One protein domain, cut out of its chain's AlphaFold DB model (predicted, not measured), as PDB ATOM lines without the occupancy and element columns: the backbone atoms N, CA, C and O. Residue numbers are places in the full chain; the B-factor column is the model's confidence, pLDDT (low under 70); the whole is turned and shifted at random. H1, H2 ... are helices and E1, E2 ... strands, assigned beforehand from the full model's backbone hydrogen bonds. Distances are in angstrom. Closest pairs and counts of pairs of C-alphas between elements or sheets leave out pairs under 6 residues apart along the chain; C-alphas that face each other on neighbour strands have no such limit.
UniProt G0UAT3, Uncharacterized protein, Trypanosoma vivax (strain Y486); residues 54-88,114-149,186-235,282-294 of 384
ATOM      1  N   GLY A  54      74.886  96.891  81.985       57.47
ATOM      2  CA  GLY A  54      75.115  96.070  80.798       57.47
ATOM      3  C   GLY A  54      76.517  96.325  80.261       57.47
ATOM      4  O   GLY A  54      76.881  97.475  80.039       57.47
ATOM      5  N   ARG A  55      77.300  95.261  80.035       72.38
ATOM      6  CA  ARG A  55      78.643  95.410  79.465       72.38
ATOM      7  C   ARG A  55      78.561  95.812  78.002       72.38
ATOM      8  O   ARG A  55      79.449  96.492  77.544       72.38
ATOM      9  N   TYR A  56      77.525  95.427  77.263       75.25
ATOM     10  CA  TYR A  56      77.338  95.872  75.881       75.25
ATOM     11  C   TYR A  56      75.855  95.990  75.552       75.25
ATOM     12  O   TYR A  56      75.053  95.179  76.022       75.25
ATOM     13  N   VAL A  57      75.481  96.962  74.718       75.12
ATOM     14  CA  VAL A  57      74.082  97.166  74.309       75.12
ATOM     15  C   VAL A  57      73.989  97.295  72.795       75.12
ATOM     16  O   VAL A  57      74.686  98.102  72.188       75.12
ATOM     17  N   VAL A  58      73.103  96.517  72.180       76.31
ATOM     18  CA  VAL A  58      72.768  96.609  70.758       76.31
ATOM     19  C   VAL A  58      71.296  96.951  70.624       76.31
ATOM     20  O   VAL A  58      70.436  96.163  71.009       76.31
ATOM     21  N   VAL A  59      70.982  98.108  70.049       71.75
ATOM     22  CA  VAL A  59      69.599  98.507  69.772       71.75
ATOM     23  C   VAL A  59      69.326  98.338  68.284       71.75
ATOM     24  O   VAL A  59      69.919  99.016  67.450       71.75
ATOM     25  N   VAL A  60      68.403  97.444  67.946       74.94
ATOM     26  CA  VAL A  60      67.918  97.227  66.581       74.94
ATOM     27  C   VAL A  60      66.603  97.982  66.422       74.94
ATOM     28  O   VAL A  60      65.639  97.726  67.142       74.94
ATOM     29  N   THR A  61      66.551  98.931  65.491       69.81
ATOM     30  CA  THR A  61      65.364  99.764  65.240       69.81
ATOM     31  C   THR A  61      64.742  99.474  63.880       69.81
ATOM     32  O   THR A  61      65.359  98.844  63.019       69.81
ATOM     33  N   ASN A  62      63.515  99.965  63.692       64.69
ATOM     34  CA  ASN A  62      62.679  99.698  62.522       64.69
ATOM     35  C   ASN A  62      62.339  98.214  62.355       64.69
ATOM     36  O   ASN A  62      62.408  97.635  61.272       64.69
ATOM     37  N   VAL A  63      61.953  97.599  63.463       55.94
ATOM     38  CA  VAL A  63      61.451  96.240  63.459       55.94
ATOM     39  C   VAL A  63      60.005  96.305  62.943       55.94
ATOM     40  O   VAL A  63      59.082  96.644  63.686       55.94
ATOM     41  N   GLU A  64      59.818  96.130  61.631       55.91
ATOM     42  CA  GLU A  64      58.489  96.192  61.016       55.91
ATOM     43  C   GLU A  64      57.561  95.115  61.604       55.91
ATOM     44  O   GLU A  64      57.967  93.986  61.879       55.91
ATOM     45  N   ASN A  65      56.296  95.501  61.776       48.38
ATOM     46  CA  ASN A  65      55.191  94.770  62.399       48.38
ATOM     47  C   ASN A  65      55.203  94.644  63.932       48.38
ATOM     48  O   ASN A  65      56.108  94.101  64.568       48.38
ATOM     49  N   ASP A  66      54.094  95.130  64.497       50.44
ATOM     50  CA  ASP A  66      53.644  94.983  65.877       50.44
ATOM     51  C   ASP A  66      53.527  93.512  66.275       50.44
ATOM     52  O   ASP A  66      52.435  92.975  66.251       50.44
ATOM     53  N   PHE A  67      54.610  92.854  66.689       51.56
ATOM     54  CA  PHE A  67      54.512  91.658  67.528       51.56
ATOM     55  C   PHE A  67      55.773  91.490  68.375       51.56
ATOM     56  O   PHE A  67      56.720  90.808  67.991       51.56
ATOM     57  N   ALA A  68      55.747  92.030  69.598       51.84
ATOM     58  CA  ALA A  68      56.768  91.782  70.620       51.84
ATOM     59  C   ALA A  68      57.065  90.277  70.822       51.84
ATOM     60  O   ALA A  68      58.183  89.912  71.175       51.84
ATOM     61  N   LYS A  69      56.091  89.394  70.550       52.09
ATOM     62  CA  LYS A  69      56.248  87.932  70.625       52.09
ATOM     63  C   LYS A  69      56.996  87.322  69.433       52.09
ATOM     64  O   LYS A  69      57.849  86.471  69.649       52.09
ATOM     65  N   VAL A  70      56.714  87.758  68.202       54.69
ATOM     66  CA  VAL A  70      57.413  87.256  67.002       54.69
ATOM     67  C   VAL A  70      58.875  87.690  67.043       54.69
ATOM     68  O   VAL A  70      59.764  86.885  66.779       54.69
ATOM     69  N   HIS A  71      59.132  88.917  67.500       62.06
ATOM     70  CA  HIS A  71      60.488  89.441  67.629       62.06
ATOM     71  C   HIS A  71      61.285  88.774  68.741       62.06
ATOM     72  O   HIS A  71      62.471  88.551  68.554       62.06
ATOM     73  N   GLN A  72      60.673  88.359  69.855       63.78
ATOM     74  CA  GLN A  72      61.423  87.624  70.879       63.78
ATOM     75  C   GLN A  72      62.057  86.339  70.336       63.78
ATOM     76  O   GLN A  72      63.213  86.086  70.641       63.78
ATOM     77  N   SER A  73      61.351  85.553  69.521       67.12
ATOM     78  CA  SER A  73      61.916  84.327  68.938       67.12
ATOM     79  C   SER A  73      62.728  84.595  67.670       67.12
ATOM     80  O   SER A  73      63.738  83.938  67.425       67.12
ATOM     81  N   ALA A  74      62.310  85.557  66.849       74.12
ATOM     82  CA  ALA A  74      62.978  85.828  65.587       74.12
ATOM     83  C   ALA A  74      64.270  86.633  65.751       74.12
ATOM     84  O   ALA A  74      65.233  86.341  65.049       74.12
ATOM     85  N   VAL A  75      64.344  87.568  66.706       77.25
ATOM     86  CA  VAL A  75      65.581  88.310  67.012       77.25
ATOM     87  C   VAL A  75      66.658  87.363  67.521       77.25
ATOM     88  O   VAL A  75      67.802  87.490  67.105       77.25
ATOM     89  N   LEU A  76      66.305  86.352  68.323       80.81
ATOM     90  CA  LEU A  76      67.255  85.313  68.737       80.81
ATOM     91  C   LEU A  76      67.870  84.605  67.526       80.81
ATOM     92  O   LEU A  76      69.087  84.468  67.438       80.81
ATOM     93  N   ARG A  77      67.046  84.215  66.548       78.81
ATOM     94  CA  ARG A  77      67.521  83.569  65.312       78.81
ATOM     95  C   ARG A  77      68.314  84.524  64.426       78.81
ATOM     96  O   ARG A  77      69.342  84.128  63.882       78.81
ATOM     97  N   PHE A  78      67.845  85.761  64.287       77.62
ATOM     98  CA  PHE A  78      68.467  86.793  63.466       77.62
ATOM     99  C   PHE A  78      69.865  87.129  63.995       77.62
ATOM    100  O   PHE A  78      70.839  87.035  63.249       77.62
ATOM    101  N   CYS A  79      69.974  87.386  65.301       81.44
ATOM    102  CA  CYS A  79      71.220  87.654  66.019       81.44
ATOM    103  C   CYS A  79      72.041  86.392  66.346       81.44
ATOM    104  O   CYS A  79      73.117  86.516  66.918       81.44
ATOM    105  N   ARG A  80      71.559  85.190  65.991       86.12
ATOM    106  CA  ARG A  80      72.200  83.891  66.287       86.12
ATOM    107  C   ARG A  80      72.547  83.712  67.772       86.12
ATOM    108  O   ARG A  80      73.604  83.183  68.090       86.12
ATOM    109  N   LEU A  81      71.662  84.139  68.667       86.69
ATOM    110  CA  LEU A  81      71.858  84.060  70.116       86.69
ATOM    111  C   LEU A  81      71.497  82.667  70.654       86.69
ATOM    112  O   LEU A  81      70.496  82.080  70.239       86.69
ATOM    113  N   ASP A  82      72.289  82.158  71.595       87.19
ATOM    114  CA  ASP A  82      72.053  80.887  72.282       87.19
ATOM    115  C   ASP A  82      71.129  81.076  73.493       87.19
ATOM    116  O   ASP A  82      71.513  81.657  74.506       87.19
ATOM    117  N   GLU A  83      69.910  80.541  73.426       85.69
ATOM    118  CA  GLU A  83      68.903  80.664  74.488       85.69
ATOM    119  C   GLU A  83      69.386  80.208  75.873       85.69
ATOM    120  O   GLU A  83      68.909  80.745  76.876       85.69
ATOM    121  N   ASN A  84      70.370  79.302  75.947       85.56
ATOM    122  CA  ASN A  84      70.958  78.851  77.213       85.56
ATOM    123  C   ASN A  84      71.623  79.990  78.005       85.56
ATOM    124  O   ASN A  84      71.705  79.933  79.231       85.56
ATOM    125  N   HIS A  85      72.053  81.050  77.317       84.81
ATOM    126  CA  HIS A  85      72.712  82.213  77.906       84.81
ATOM    127  C   HIS A  85      71.744  83.388  78.156       84.81
ATOM    128  O   HIS A  85      72.163  84.475  78.570       84.81
ATOM    129  N   ARG A  86      70.431  83.201  77.949       85.31
ATOM    130  CA  ARG A  86      69.423  84.251  78.160       85.31
ATOM    131  C   ARG A  86      69.156  84.493  79.654       85.31
ATOM    132  O   ARG A  86      68.628  83.643  80.368       85.31
ATOM    133  N   ARG A  87      69.427  85.710  80.130       77.12
ATOM    134  CA  ARG A  87      69.091  86.190  81.480       77.12
ATOM    135  C   ARG A  87      67.567  86.367  81.576       77.12
ATOM    136  O   ARG A  87      66.978  87.139  80.825       77.12
ATOM    137  N   GLY A  88      66.917  85.647  82.493       63.50
ATOM    138  CA  GLY A  88      65.494  85.840  82.817       63.50
ATOM    139  C   GLY A  88      64.520  84.762  82.330       63.50
ATOM    140  O   GLY A  88      63.346  84.829  82.686       63.50
ATOM    141  N   ARG A 114      82.969  81.561  84.697       69.19
ATOM    142  CA  ARG A 114      83.249  82.991  84.937       69.19
ATOM    143  C   ARG A 114      83.455  83.811  83.665       69.19
ATOM    144  O   ARG A 114      83.199  85.016  83.690       69.19
ATOM    145  N   ARG A 115      83.926  83.186  82.583       77.94
ATOM    146  CA  ARG A 115      84.115  83.842  81.281       77.94
ATOM    147  C   ARG A 115      82.845  83.874  80.433       77.94
ATOM    148  O   ARG A 115      82.832  84.570  79.426       77.94
ATOM    149  N   GLN A 116      81.779  83.177  80.820       82.88
ATOM    150  CA  GLN A 116      80.529  83.190  80.063       82.88
ATOM    151  C   GLN A 116      79.778  84.511  80.233       82.88
ATOM    152  O   GLN A 116      79.511  84.973  81.347       82.88
ATOM    153  N   CYS A 117      79.373  85.087  79.107       86.38
ATOM    154  CA  CYS A 117      78.429  86.189  79.058       86.38
ATOM    155  C   CYS A 117      76.980  85.675  79.013       86.38
ATOM    156  O   CYS A 117      76.687  84.547  78.616       86.38
ATOM    157  N   ARG A 118      76.048  86.530  79.427       87.56
ATOM    158  CA  ARG A 118      74.594  86.334  79.364       87.56
ATOM    159  C   ARG A 118      73.956  87.494  78.625       87.56
ATOM    160  O   ARG A 118      74.536  88.571  78.577       87.56
ATOM    161  N   PHE A 119      72.740  87.336  78.118       88.44
ATOM    162  CA  PHE A 119      72.057  88.433  77.426       88.44
ATOM    163  C   PHE A 119      70.574  88.560  77.770       88.44
ATOM    164  O   PHE A 119      69.931  87.609  78.208       88.44
ATOM    165  N   THR A 120      70.009  89.739  77.535       86.50
ATOM    166  CA  THR A 120      68.563  89.995  77.539       86.50
ATOM    167  C   THR A 120      68.113  90.490  76.173       86.50
ATOM    168  O   THR A 120      68.883  91.124  75.462       86.50
ATOM    169  N   VAL A 121      66.849  90.231  75.833       84.69
ATOM    170  CA  VAL A 121      66.187  90.782  74.642       84.69
ATOM    171  C   VAL A 121      64.930  91.508  75.103       84.69
ATOM    172  O   VAL A 121      63.996  90.866  75.595       84.69
ATOM    173  N   THR A 122      64.916  92.827  74.944       82.31
ATOM    174  CA  THR A 122      63.858  93.718  75.424       82.31
ATOM    175  C   THR A 122      63.167  94.383  74.230       82.31
ATOM    176  O   THR A 122      63.743  95.258  73.586       82.31
ATOM    177  N   PRO A 123      61.946  93.960  73.862       78.44
ATOM    178  CA  PRO A 123      61.182  94.618  72.809       78.44
ATOM    179  C   PRO A 123      60.445  95.856  73.340       78.44
ATOM    180  O   PRO A 123      59.892  95.821  74.436       78.44
ATOM    181  N   ARG A 124      60.358  96.914  72.523       77.00
ATOM    182  CA  ARG A 124      59.555  98.117  72.801       77.00
ATOM    183  C   ARG A 124      58.674  98.430  71.597       77.00
ATOM    184  O   ARG A 124      59.160  98.839  70.540       77.00
ATOM    185  N   SER A 125      57.370  98.207  71.744       72.62
ATOM    186  CA  SER A 125      56.394  98.406  70.665       72.62
ATOM    187  C   SER A 125      56.243  99.877  70.287       72.62
ATOM    188  O   SER A 125      56.076 100.200  69.112       72.62
ATOM    189  N   GLU A 126      56.379 100.788  71.254       71.19
ATOM    190  CA  GLU A 126      56.219 102.231  71.051       71.19
ATOM    191  C   GLU A 126      57.253 102.771  70.054       71.19
ATOM    192  O   GLU A 126      56.932 103.539  69.139       71.19
ATOM    193  N   THR A 127      58.501 102.317  70.190       69.94
ATOM    194  CA  THR A 127      59.619 102.740  69.340       69.94
ATOM    195  C   THR A 127      59.923 101.761  68.204       69.94
ATOM    196  O   THR A 127      60.811 102.038  67.402       69.94
ATOM    197  N   ARG A 128      59.184 100.641  68.099       74.88
ATOM    198  CA  ARG A 128      59.419  99.552  67.125       74.88
ATOM    199  C   ARG A 128      60.887  99.142  67.067       74.88
ATOM    200  O   ARG A 128      61.514  99.086  66.006       74.88
ATOM    201  N   SER A 129      61.438  98.910  68.247       76.00
ATOM    202  CA  SER A 129      62.834  98.548  68.422       76.00
ATOM    203  C   SER A 129      62.969  97.378  69.381       76.00
ATOM    204  O   SER A 129      62.040  97.036  70.122       76.00
ATOM    205  N   VAL A 130      64.139  96.760  69.354       80.25
ATOM    206  CA  VAL A 130      64.532  95.700  70.272       80.25
ATOM    207  C   VAL A 130      65.931  96.010  70.779       80.25
ATOM    208  O   VAL A 130      66.830  96.284  69.989       80.25
ATOM    209  N   GLU A 131      66.107  95.959  72.094       84.12
ATOM    210  CA  GLU A 131      67.406  96.066  72.743       84.12
ATOM    211  C   GLU A 131      67.919  94.670  73.108       84.12
ATOM    212  O   GLU A 131      67.253  93.909  73.813       84.12
ATOM    213  N   VAL A 132      69.106  94.330  72.612       86.31
ATOM    214  CA  VAL A 132      69.879  93.158  73.015       86.31
ATOM    215  C   VAL A 132      71.008  93.651  73.909       86.31
ATOM    216  O   VAL A 132      71.937  94.300  73.434       86.31
ATOM    217  N   ALA A 133      70.931  93.357  75.203       86.44
ATOM    218  CA  ALA A 133      71.965  93.739  76.163       86.44
ATOM    219  C   ALA A 133      72.750  92.503  76.600       86.44
ATOM    220  O   ALA A 133      72.146  91.488  76.947       86.44
ATOM    221  N   VAL A 134      74.079  92.590  76.588       87.00
ATOM    222  CA  VAL A 134      75.002  91.522  76.985       87.00
ATOM    223  C   VAL A 134      75.691  91.904  78.295       87.00
ATOM    224  O   VAL A 134      76.170  93.022  78.471       87.00
ATOM    225  N   TYR A 135      75.737  90.955  79.222       86.25
ATOM    226  CA  TYR A 135      76.251  91.082  80.581       86.25
ATOM    227  C   TYR A 135      77.321  90.020  80.808       86.25
ATOM    228  O   TYR A 135      77.128  88.862  80.443       86.25
ATOM    229  N   GLY A 136      78.417  90.374  81.462       81.06
ATOM    230  CA  GLY A 136      79.489  89.437  81.770       81.06
ATOM    231  C   GLY A 136      80.519  90.067  82.693       81.06
ATOM    232  O   GLY A 136      80.444  91.258  82.997       81.06
ATOM    233  N   THR A 137      81.479  89.264  83.136       79.94
ATOM    234  CA  THR A 137      82.657  89.756  83.861       79.94
ATOM    235  C   THR A 137      83.545  90.607  82.934       79.94
ATOM    236  O   THR A 137      83.382  90.534  81.711       79.94
ATOM    237  N   PRO A 138      84.490  91.410  83.465       71.44
ATOM    238  CA  PRO A 138      85.429  92.189  82.645       71.44
ATOM    239  C   PRO A 138      86.266  91.340  81.675       71.44
ATOM    240  O   PRO A 138      86.533  91.766  80.556       71.44
ATOM    241  N   ASP A 139      86.595  90.106  82.061       74.38
ATOM    242  CA  ASP A 139      87.317  89.140  81.217       74.38
ATOM    243  C   ASP A 139      86.372  88.176  80.475       74.38
ATOM    244  O   ASP A 139      86.806  87.169  79.913       74.38
ATOM    245  N   GLY A 140      85.064  88.448  80.512       78.44
ATOM    246  CA  GLY A 140      84.046  87.636  79.860       78.44
ATOM    247  C   GLY A 140      84.191  87.645  78.342       78.44
ATOM    248  O   GLY A 140      84.456  88.691  77.744       78.44
ATOM    249  N   ASP A 141      83.987  86.482  77.737       84.38
ATOM    250  CA  ASP A 141      83.981  86.279  76.297       84.38
ATOM    251  C   ASP A 141      82.564  86.496  75.759       84.38
ATOM    252  O   ASP A 141      81.624  85.783  76.113       84.38
ATOM    253  N   VAL A 142      82.405  87.513  74.914       84.75
ATOM    254  CA  VAL A 142      81.114  87.852  74.307       84.75
ATOM    255  C   VAL A 142      80.688  86.801  73.288       84.75
ATOM    256  O   VAL A 142      79.492  86.611  73.087       84.75
ATOM    257  N   SER A 143      81.626  86.066  72.685       85.75
ATOM    258  CA  SER A 143      81.279  85.036  71.708       85.75
ATOM    259  C   SER A 143      80.429  83.908  72.311       85.75
ATOM    260  O   SER A 143      79.620  83.297  71.612       85.75
ATOM    261  N   SER A 144      80.491  83.726  73.638       85.31
ATOM    262  CA  SER A 144      79.733  82.708  74.367       85.31
ATOM    263  C   SER A 144      78.212  82.857  74.262       85.31
ATOM    264  O   SER A 144      77.503  81.889  74.515       85.31
ATOM    265  N   VAL A 145      77.682  84.049  73.943       86.81
ATOM    266  CA  VAL A 145      76.225  84.235  73.796       86.81
ATOM    267  C   VAL A 145      75.700  83.827  72.424       86.81
ATOM    268  O   VAL A 145      74.484  83.810  72.231       86.81
ATOM    269  N   PHE A 146      76.577  83.526  71.466       88.12
ATOM    270  CA  PHE A 146      76.184  83.140  70.117       88.12
ATOM    271  C   PHE A 146      76.145  81.624  69.954       88.12
ATOM    272  O   PHE A 146      76.878  80.875  70.594       88.12
ATOM    273  N   LEU A 147      75.292  81.165  69.042       85.12
ATOM    274  CA  LEU A 147      75.216  79.760  68.676       85.12
ATOM    275  C   LEU A 147      76.566  79.283  68.105       85.12
ATOM    276  O   LEU A 147      77.188  80.007  67.315       85.12
ATOM    277  N   PRO A 148      77.002  78.055  68.436       81.38
ATOM    278  CA  PRO A 148      78.184  77.462  67.829       81.38
ATOM    279  C   PRO A 148      77.958  77.233  66.329       81.38
ATOM    280  O   PRO A 148      76.858  76.861  65.898       81.38
ATOM    281  N   LEU A 149      79.009  77.408  65.525       74.88
ATOM    282  CA  LEU A 149      79.023  76.934  64.148       74.88
ATOM    283  C   LEU A 149      78.900  75.412  64.192       74.88
ATOM    284  O   LEU A 149      79.822  74.705  64.602       74.88
ATOM    285  N   SER A 186      83.964  83.803  59.346       40.56
ATOM    286  CA  SER A 186      84.925  84.405  60.267       40.56
ATOM    287  C   SER A 186      85.868  83.294  60.748       40.56
ATOM    288  O   SER A 186      85.453  82.207  61.161       40.56
ATOM    289  N   LYS A 187      87.177  83.513  60.604       42.38
ATOM    290  CA  LYS A 187      88.208  82.618  61.144       42.38
ATOM    291  C   LYS A 187      88.322  82.887  62.647       42.38
ATOM    292  O   LYS A 187      89.223  83.612  63.059       42.38
ATOM    293  N   GLY A 188      87.402  82.351  63.442       54.38
ATOM    294  CA  GLY A 188      87.330  82.649  64.874       54.38
ATOM    295  C   GLY A 188      86.736  81.534  65.735       54.38
ATOM    296  O   GLY A 188      86.788  80.369  65.341       54.38
ATOM    297  N   SER A 189      86.247  81.878  66.932       59.28
ATOM    298  CA  SER A 189      86.059  81.072  68.160       59.28
ATOM    299  C   SER A 189      85.139  79.843  68.061       59.28
ATOM    300  O   SER A 189      84.856  79.184  69.064       59.28
ATOM    301  N   GLY A 190      84.690  79.486  66.859       69.06
ATOM    302  CA  GLY A 190      83.780  78.374  66.608       69.06
ATOM    303  C   GLY A 190      82.307  78.740  66.793       69.06
ATOM    304  O   GLY A 190      81.466  77.844  66.752       69.06
ATOM    305  N   THR A 191      81.974  80.021  66.969       77.12
ATOM    306  CA  THR A 191      80.604  80.561  67.031       77.12
ATOM    307  C   THR A 191      80.265  81.389  65.795       77.12
ATOM    308  O   THR A 191      81.143  81.766  65.029       77.12
ATOM    309  N   PHE A 192      78.975  81.664  65.571       76.06
ATOM    310  CA  PHE A 192      78.513  82.424  64.394       76.06
ATOM    311  C   PHE A 192      79.073  83.842  64.291       76.06
ATOM    312  O   PHE A 192      79.156  84.360  63.182       76.06
ATOM    313  N   PHE A 193      79.407  84.450  65.427       83.25
ATOM    314  CA  PHE A 193      80.050  85.752  65.510       83.25
ATOM    315  C   PHE A 193      81.137  85.700  66.579       83.25
ATOM    316  O   PHE A 193      80.935  85.095  67.635       83.25
ATOM    317  N   ASP A 194      82.257  86.369  66.314       80.44
ATOM    318  CA  ASP A 194      83.370  86.502  67.266       80.44
ATOM    319  C   ASP A 194      83.222  87.739  68.168       80.44
ATOM    320  O   ASP A 194      83.847  87.844  69.221       80.44
ATOM    321  N   SER A 195      82.405  88.709  67.746       84.38
ATOM    322  CA  SER A 195      82.209  90.001  68.418       84.38
ATOM    323  C   SER A 195      80.831  90.596  68.099       84.38
ATOM    324  O   SER A 195      80.145  90.148  67.174       84.38
ATOM    325  N   LEU A 196      80.409  91.627  68.838       84.81
ATOM    326  CA  LEU A 196      79.132  92.306  68.573       84.81
ATOM    327  C   LEU A 196      79.195  93.161  67.311       84.81
ATOM    328  O   LEU A 196      78.208  93.262  66.591       84.81
ATOM    329  N   GLU A 197      80.350  93.737  67.009       85.69
ATOM    330  CA  GLU A 197      80.633  94.472  65.783       85.69
ATOM    331  C   GLU A 197      80.421  93.579  64.561       85.69
ATOM    332  O   GLU A 197      79.853  94.021  63.563       85.69
ATOM    333  N   ASP A 198      80.837  92.314  64.659       82.69
ATOM    334  CA  ASP A 198      80.664  91.307  63.614       82.69
ATOM    335  C   ASP A 198      79.206  90.918  63.402       82.69
ATOM    336  O   ASP A 198      78.707  90.925  62.270       82.69
ATOM    337  N   MET A 199      78.492  90.700  64.506       85.69
ATOM    338  CA  MET A 199      77.048  90.522  64.473       85.69
ATOM    339  C   MET A 199      76.372  91.726  63.800       85.69
ATOM    340  O   MET A 199      75.627  91.552  62.840       85.69
ATOM    341  N   VAL A 200      76.634  92.956  64.252       83.12
ATOM    342  CA  VAL A 200      75.968  94.164  63.738       83.12
ATOM    343  C   VAL A 200      76.272  94.399  62.257       83.12
ATOM    344  O   VAL A 200      75.339  94.606  61.480       83.12
ATOM    345  N   ALA A 201      77.542  94.316  61.854       80.12
ATOM    346  CA  ALA A 201      77.972  94.446  60.461       80.12
ATOM    347  C   ALA A 201      77.251  93.448  59.541       80.12
ATOM    348  O   ALA A 201      76.775  93.797  58.460       80.12
ATOM    349  N   THR A 202      77.125  92.205  59.999       79.06
ATOM    350  CA  THR A 202      76.430  91.152  59.264       79.06
ATOM    351  C   THR A 202      74.927  91.413  59.184       79.06
ATOM    352  O   THR A 202      74.321  91.272  58.122       79.06
ATOM    353  N   LEU A 203      74.301  91.803  60.298       77.31
ATOM    354  CA  LEU A 203      72.856  92.018  60.365       77.31
ATOM    355  C   LEU A 203      72.391  93.214  59.534       77.31
ATOM    356  O   LEU A 203      71.304  93.161  58.963       77.31
ATOM    357  N   GLN A 204      73.209  94.261  59.422       73.56
ATOM    358  CA  GLN A 204      72.924  95.419  58.571       73.56
ATOM    359  C   GLN A 204      72.743  95.050  57.090       73.56
ATOM    360  O   GLN A 204      71.983  95.712  56.386       73.56
ATOM    361  N   ASN A 205      73.399  93.976  56.645       70.19
ATOM    362  CA  ASN A 205      73.382  93.509  55.259       70.19
ATOM    363  C   ASN A 205      72.393  92.360  55.012       70.19
ATOM    364  O   ASN A 205      72.257  91.893  53.880       70.19
ATOM    365  N   ARG A 206      71.691  91.877  56.046       66.50
ATOM    366  CA  ARG A 206      70.766  90.748  55.912       66.50
ATOM    367  C   ARG A 206      69.338  91.206  55.600       66.50
ATOM    368  O   ARG A 206      68.785  92.025  56.337       66.50
ATOM    369  N   PRO A 207      68.683  90.611  54.587       58.28
ATOM    370  CA  PRO A 207      67.297  90.909  54.248       58.28
ATOM    371  C   PRO A 207      66.345  90.179  55.208       58.28
ATOM    372  O   PRO A 207      65.722  89.187  54.851       58.28
ATOM    373  N   TYR A 208      66.262  90.632  56.457       61.28
ATOM    374  CA  TYR A 208      65.196  90.201  57.374       61.28
ATOM    375  C   TYR A 208      64.070  91.236  57.470       61.28
ATOM    376  O   TYR A 208      62.911  90.885  57.665       61.28
ATOM    377  N   PHE A 209      64.402  92.513  57.275       61.91
ATOM    378  CA  PHE A 209      63.453  93.619  57.264       61.91
ATOM    379  C   PHE A 209      63.291  94.162  55.842       61.91
ATOM    380  O   PHE A 209      64.258  94.200  55.078       61.91
ATOM    381  N   THR A 210      62.089  94.634  55.502       59.03
ATOM    382  CA  THR A 210      61.778  95.282  54.210       59.03
ATOM    383  C   THR A 210      62.719  96.453  53.914       59.03
ATOM    384  O   THR A 210      63.055  96.741  52.763       59.03
ATOM    385  N   HIS A 211      63.178  97.120  54.973       61.28
ATOM    386  CA  HIS A 211      64.187  98.164  54.937       61.28
ATOM    387  C   HIS A 211      65.335  97.795  55.882       61.28
ATOM    388  O   HIS A 211      65.048  97.348  56.994       61.28
ATOM    389  N   PRO A 212      66.609  98.008  55.498       65.88
ATOM    390  CA  PRO A 212      67.742  97.732  56.374       65.88
ATOM    391  C   PRO A 212      67.550  98.394  57.748       65.88
ATOM    392  O   PRO A 212      67.297  99.605  57.806       65.88
ATOM    393  N   PRO A 213      67.628  97.629  58.851       69.44
ATOM    394  CA  PRO A 213      67.387  98.169  60.178       69.44
ATOM    395  C   PRO A 213      68.512  99.135  60.545       69.44
ATOM    396  O   PRO A 213      69.682  98.922  60.210       69.44
ATOM    397  N   LYS A 214      68.181 100.196  61.282       75.25
ATOM    398  CA  LYS A 214      69.212 101.024  61.913       75.25
ATOM    399  C   LYS A 214      69.614 100.340  63.215       75.25
ATOM    400  O   LYS A 214      68.762 100.101  64.074       75.25
ATOM    401  N   ILE A 215      70.891  99.990  63.324       77.69
ATOM    402  CA  ILE A 215      71.450  99.290  64.481       77.69
ATOM    403  C   ILE A 215      72.421 100.223  65.197       77.69
ATOM    404  O   ILE A 215      73.323 100.772  64.566       77.69
ATOM    405  N   PHE A 216      72.226 100.381  66.500       80.19
ATOM    406  CA  PHE A 216      73.072 101.165  67.394       80.19
ATOM    407  C   PHE A 216      73.855 100.208  68.280       80.19
ATOM    408  O   PHE A 216      73.271  99.278  68.833       80.19
ATOM    409  N   LEU A 217      75.160 100.430  68.406       84.06
ATOM    410  CA  LEU A 217      76.051  99.591  69.198       84.06
ATOM    411  C   LEU A 217      76.715 100.438  70.281       84.06
ATOM    412  O   LEU A 217      77.351 101.437  69.968       84.06
ATOM    413  N   ASN A 218      76.557 100.036  71.536       85.19
ATOM    414  CA  ASN A 218      77.220 100.622  72.689       85.19
ATOM    415  C   ASN A 218      78.236  99.630  73.259       85.19
ATOM    416  O   ASN A 218      77.873  98.562  73.764       85.19
ATOM    417  N   ILE A 219      79.499 100.027  73.181       82.12
ATOM    418  CA  ILE A 219      80.656  99.407  73.809       82.12
ATOM    419  C   ILE A 219      81.170 100.361  74.900       82.12
ATOM    420  O   ILE A 219      81.366 101.546  74.616       82.12
ATOM    421  N   PRO A 220      81.393  99.892  76.137       75.69
ATOM    422  CA  PRO A 220      82.011 100.678  77.194       75.69
ATOM    423  C   PRO A 220      83.356 101.238  76.748       75.69
ATOM    424  O   PRO A 220      84.030 100.668  75.890       75.69
ATOM    425  N   ASP A 221      83.734 102.371  77.330       78.56
ATOM    426  CA  ASP A 221      85.015 103.045  77.087       78.56
ATOM    427  C   ASP A 221      85.218 103.581  75.654       78.56
ATOM    428  O   ASP A 221      86.272 104.136  75.334       78.56
ATOM    429  N   LYS A 222      84.194 103.485  74.795       81.19
ATOM    430  CA  LYS A 222      84.171 104.036  73.436       81.19
ATOM    431  C   LYS A 222      83.360 105.324  73.361       81.19
ATOM    432  O   LYS A 222      82.317 105.468  74.004       81.19
ATOM    433  N   LYS A 223      83.823 106.282  72.553       82.06
ATOM    434  CA  LYS A 223      83.168 107.598  72.432       82.06
ATOM    435  C   LYS A 223      82.007 107.543  71.446       82.06
ATOM    436  O   LYS A 223      82.105 106.908  70.405       82.06
ATOM    437  N   ASN A 224      80.921 108.259  71.736       80.38
ATOM    438  CA  ASN A 224      79.786 108.368  70.815       80.38
ATOM    439  C   ASN A 224      80.244 108.830  69.416       80.38
ATOM    440  O   ASN A 224      80.984 109.806  69.303       80.38
ATOM    441  N   GLY A 225      79.801 108.137  68.368       76.31
ATOM    442  CA  GLY A 225      80.178 108.404  66.978       76.31
ATOM    443  C   GLY A 225      81.503 107.781  66.520       76.31
ATOM    444  O   GLY A 225      81.798 107.850  65.327       76.31
ATOM    445  N   GLU A 226      82.278 107.153  67.413       82.69
ATOM    446  CA  GLU A 226      83.504 106.428  67.052       82.69
ATOM    447  C   GLU A 226      83.184 105.289  66.074       82.69
ATOM    448  O   GLU A 226      82.263 104.505  66.304       82.69
ATOM    449  N   VAL A 227      83.925 105.198  64.966       82.25
ATOM    450  CA  VAL A 227      83.775 104.103  63.998       82.25
ATOM    451  C   VAL A 227      84.397 102.847  64.600       82.25
ATOM    452  O   VAL A 227      85.608 102.767  64.775       82.25
ATOM    453  N   LEU A 228      83.555 101.871  64.928       82.12
ATOM    454  CA  LEU A 228      83.955 100.596  65.525       82.12
ATOM    455  C   LEU A 228      84.400  99.597  64.455       82.12
ATOM    456  O   LEU A 228      85.316  98.806  64.669       82.12
ATOM    457  N   ARG A 229      83.746  99.631  63.290       80.12
ATOM    458  CA  ARG A 229      84.073  98.783  62.144       80.12
ATOM    459  C   ARG A 229      83.590  99.428  60.852       80.12
ATOM    460  O   ARG A 229      82.466  99.922  60.788       80.12
ATOM    461  N   THR A 230      84.403  99.349  59.807       74.94
ATOM    462  CA  THR A 230      84.008  99.716  58.444       74.94
ATOM    463  C   THR A 230      83.707  98.445  57.666       74.94
ATOM    464  O   THR A 230      84.545  97.548  57.588       74.94
ATOM    465  N   VAL A 231      82.499  98.346  57.116       66.19
ATOM    466  CA  VAL A 231      82.084  97.222  56.279       66.19
ATOM    467  C   VAL A 231      82.149  97.667  54.829       66.19
ATOM    468  O   VAL A 231      81.374  98.521  54.392       66.19
ATOM    469  N   ASN A 232      83.064  97.075  54.070       60.69
ATOM    470  CA  ASN A 232      83.077  97.243  52.626       60.69
ATOM    471  C   ASN A 232      81.911  96.439  52.059       60.69
ATOM    472  O   ASN A 232      81.969  95.213  51.971       60.69
ATOM    473  N   THR A 233      80.827  97.122  51.702       52.03
ATOM    474  CA  THR A 233      79.741  96.476  50.975       52.03
ATOM    475  C   THR A 233      80.180  96.333  49.520       52.03
ATOM    476  O   THR A 233      80.018  97.237  48.703       52.03
ATOM    477  N   HIS A 234      80.767  95.187  49.165       44.16
ATOM    478  CA  HIS A 234      80.780  94.795  47.762       44.16
ATOM    479  C   HIS A 234      79.333  94.452  47.432       44.16
ATOM    480  O   HIS A 234      78.809  93.423  47.860       44.16
ATOM    481  N   ARG A 235      78.629  95.396  46.806       41.44
ATOM    482  CA  ARG A 235      77.220  95.253  46.455       41.44
ATOM    483  C   ARG A 235      77.105  94.042  45.530       41.44
ATOM    484  O   ARG A 235      77.387  94.140  44.343       41.44
ATOM    485  N   LEU A 282      79.643 102.432  49.219       46.44
ATOM    486  CA  LEU A 282      78.994 102.903  50.433       46.44
ATOM    487  C   LEU A 282      79.521 102.024  51.568       46.44
ATOM    488  O   LEU A 282      78.897 101.036  51.955       46.44
ATOM    489  N   ALA A 283      80.723 102.346  52.044       54.03
ATOM    490  CA  ALA A 283      81.300 101.738  53.222       54.03
ATOM    491  C   ALA A 283      80.312 101.964  54.368       54.03
ATOM    492  O   ALA A 283      80.042 103.097  54.773       54.03
ATOM    493  N   GLN A 284      79.691 100.882  54.830       67.94
ATOM    494  CA  GLN A 284      78.729 100.966  55.908       67.94
ATOM    495  C   GLN A 284      79.509 100.909  57.214       67.94
ATOM    496  O   GLN A 284      80.152  99.911  57.534       67.94
ATOM    497  N   GLU A 285      79.505 102.014  57.949       80.69
ATOM    498  CA  GLU A 285      80.218 102.125  59.218       80.69
ATOM    499  C   GLU A 285      79.314 101.690  60.374       80.69
ATOM    500  O   GLU A 285      78.208 102.208  60.560       80.69
ATOM    501  N   VAL A 286      79.808 100.763  61.194       79.00
ATOM    502  CA  VAL A 286      79.265 100.495  62.526       79.00
ATOM    503  C   VAL A 286      79.866 101.529  63.468       79.00
ATOM    504  O   VAL A 286      81.082 101.565  63.655       79.00
ATOM    505  N   LYS A 287      79.021 102.385  64.046       82.56
ATOM    506  CA  LYS A 287      79.438 103.460  64.955       82.56
ATOM    507  C   LYS A 287      78.992 103.182  66.381       82.56
ATOM    508  O   LYS A 287      77.901 102.652  66.599       82.56
ATOM    509  N   GLN A 288      79.819 103.604  67.330       83.38
ATOM    510  CA  GLN A 288      79.478 103.668  68.740       83.38
ATOM    511  C   GLN A 288      78.299 104.622  68.938       83.38
ATOM    512  O   GLN A 288      78.300 105.749  68.442       83.38
ATOM    513  N   SER A 289      77.314 104.186  69.708       81.88
ATOM    514  CA  SER A 289      76.149 104.960  70.105       81.88
ATOM    515  C   SER A 289      75.950 104.810  71.599       81.88
ATOM    516  O   SER A 289      75.808 103.696  72.093       81.88
ATOM    517  N   THR A 290      75.878 105.922  72.324       80.44
ATOM    518  CA  THR A 290      75.571 105.886  73.764       80.44
ATOM    519  C   THR A 290      74.079 105.723  74.055       80.44
ATOM    520  O   THR A 290      73.706 105.492  75.198       80.44
ATOM    521  N   VAL A 291      73.232 105.829  73.029       77.25
ATOM    522  CA  VAL A 291      71.771 105.873  73.155       77.25
ATOM    523  C   VAL A 291      71.199 104.508  73.534       77.25
ATOM    524  O   VAL A 291      71.395 103.535  72.800       77.25
ATOM    525  N   ARG A 292      70.428 104.449  74.628       79.19
ATOM    526  CA  ARG A 292      69.645 103.257  75.003       79.19
ATOM    527  C   ARG A 292      68.233 103.297  74.430       79.19
ATOM    528  O   ARG A 292      67.658 104.363  74.214       79.19
ATOM    529  N   GLN A 293      67.611 102.131  74.255       78.06
ATOM    530  CA  GLN A 293      66.224 102.049  73.792       78.06
ATOM    531  C   GLN A 293      65.249 102.771  74.731       78.06
ATOM    532  O   GLN A 293      64.254 103.334  74.267       78.06
ATOM    533  N   ALA A 294      65.508 102.727  76.042       78.56
ATOM    534  CA  ALA A 294      64.686 103.382  77.058       78.56
ATOM    535  C   ALA A 294      64.650 104.909  76.879       78.56
ATOM    536  O   ALA A 294      63.606 105.529  77.087       78.56
TER     537      ALA A 294
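What this domain is: This is residues 54 to 88, 114 to 149, 186 to 235 and 282 to 294 of the 384 residues of an uncharacterized protein of Trypanosoma vivax (strain Y486) (UniProt G0UAT3). What is the main picture? A wall of four strands, E2, E3, E1 and E4, has H1 and H3 over one face, and a two-stranded ribbon, E5 and E6, packs on H3 beyond the wall's E4 edge. What is it built of? The printed part has 134 residues, with E1 H1 E2 E3 H2 H3 E4 E5 E6 along the chain; the class is mixed, helices and strands, with under half of the residues in named elements. Both sheets, E2 - E3 - E1 - E4 and E5 - E6, are antiparallel. How large is it? It is compact, with a radius of gyration of the C-alphas of 14.1 A, and spans 38 by 34 by 30 A.

Where its parts are: Where do the first elements lie? E1, residues 56 to 61, begins with C-alpha 56 at (77.338, 95.872, 75.881) and is 16.5 A long. H1, residues 68 to 78, is 14.6 A long; E2, residues 118 to 124, is 20.2 A, and E3, residues 129 to 135, is 19.6 A. What follows? H2 is residues 142 to 145, H3 residues 196 to 204, E4 residues 214 to 218 and E5 residues 227 to 231. E6, residues 284 to 287, ends with C-alpha 287 at (79.438, 103.460, 64.955).

How they stand to each other: How do the strands pair? Within hydrogen-bond range are N 58 and O 132, 2.8 A apart, across the antiparallel neighbours E1 and E3, N 59 and O 216, 2.8 A apart, across the antiparallel neighbours E1 and E4, and N 120 and O 133, 2.8 A apart, across the hairpin E2 and E3. In the ribbon, N 286 and O 229 are 2.8 A apart. Where are the helices? In two layers, helices on one face of a sheet, H1 lies over E2 and E3 at a height over the sheet of 9.3 A, slantwise to the strands, and H3 over E1 and E4 at 9.5 A, along them; H2 only grazes the sheet. What comes near H3? The closest C-alphas of H3 and E6, those of Ala 201 and Val 286, are 6.5 A apart. How are the helix backbones? Every O i to N i+4 pair is within hydrogen-bond range in H3, and 5 of 7 in H1; H2 is too short for such a pair.

The domain as a whole: Where is it cut? Residues 89 to 113, 150 to 185 and 236 to 281 are not printed, with C-alpha gaps of 18.1 A, 10.3 A and 8.8 A. Are any links long? Of the links that are printed whole, none is long. Where is confidence low? The mean pLDDT of the printed part is 74.2, and 38 residues are under 70, among them residues 61 to 73 and 206 to 213.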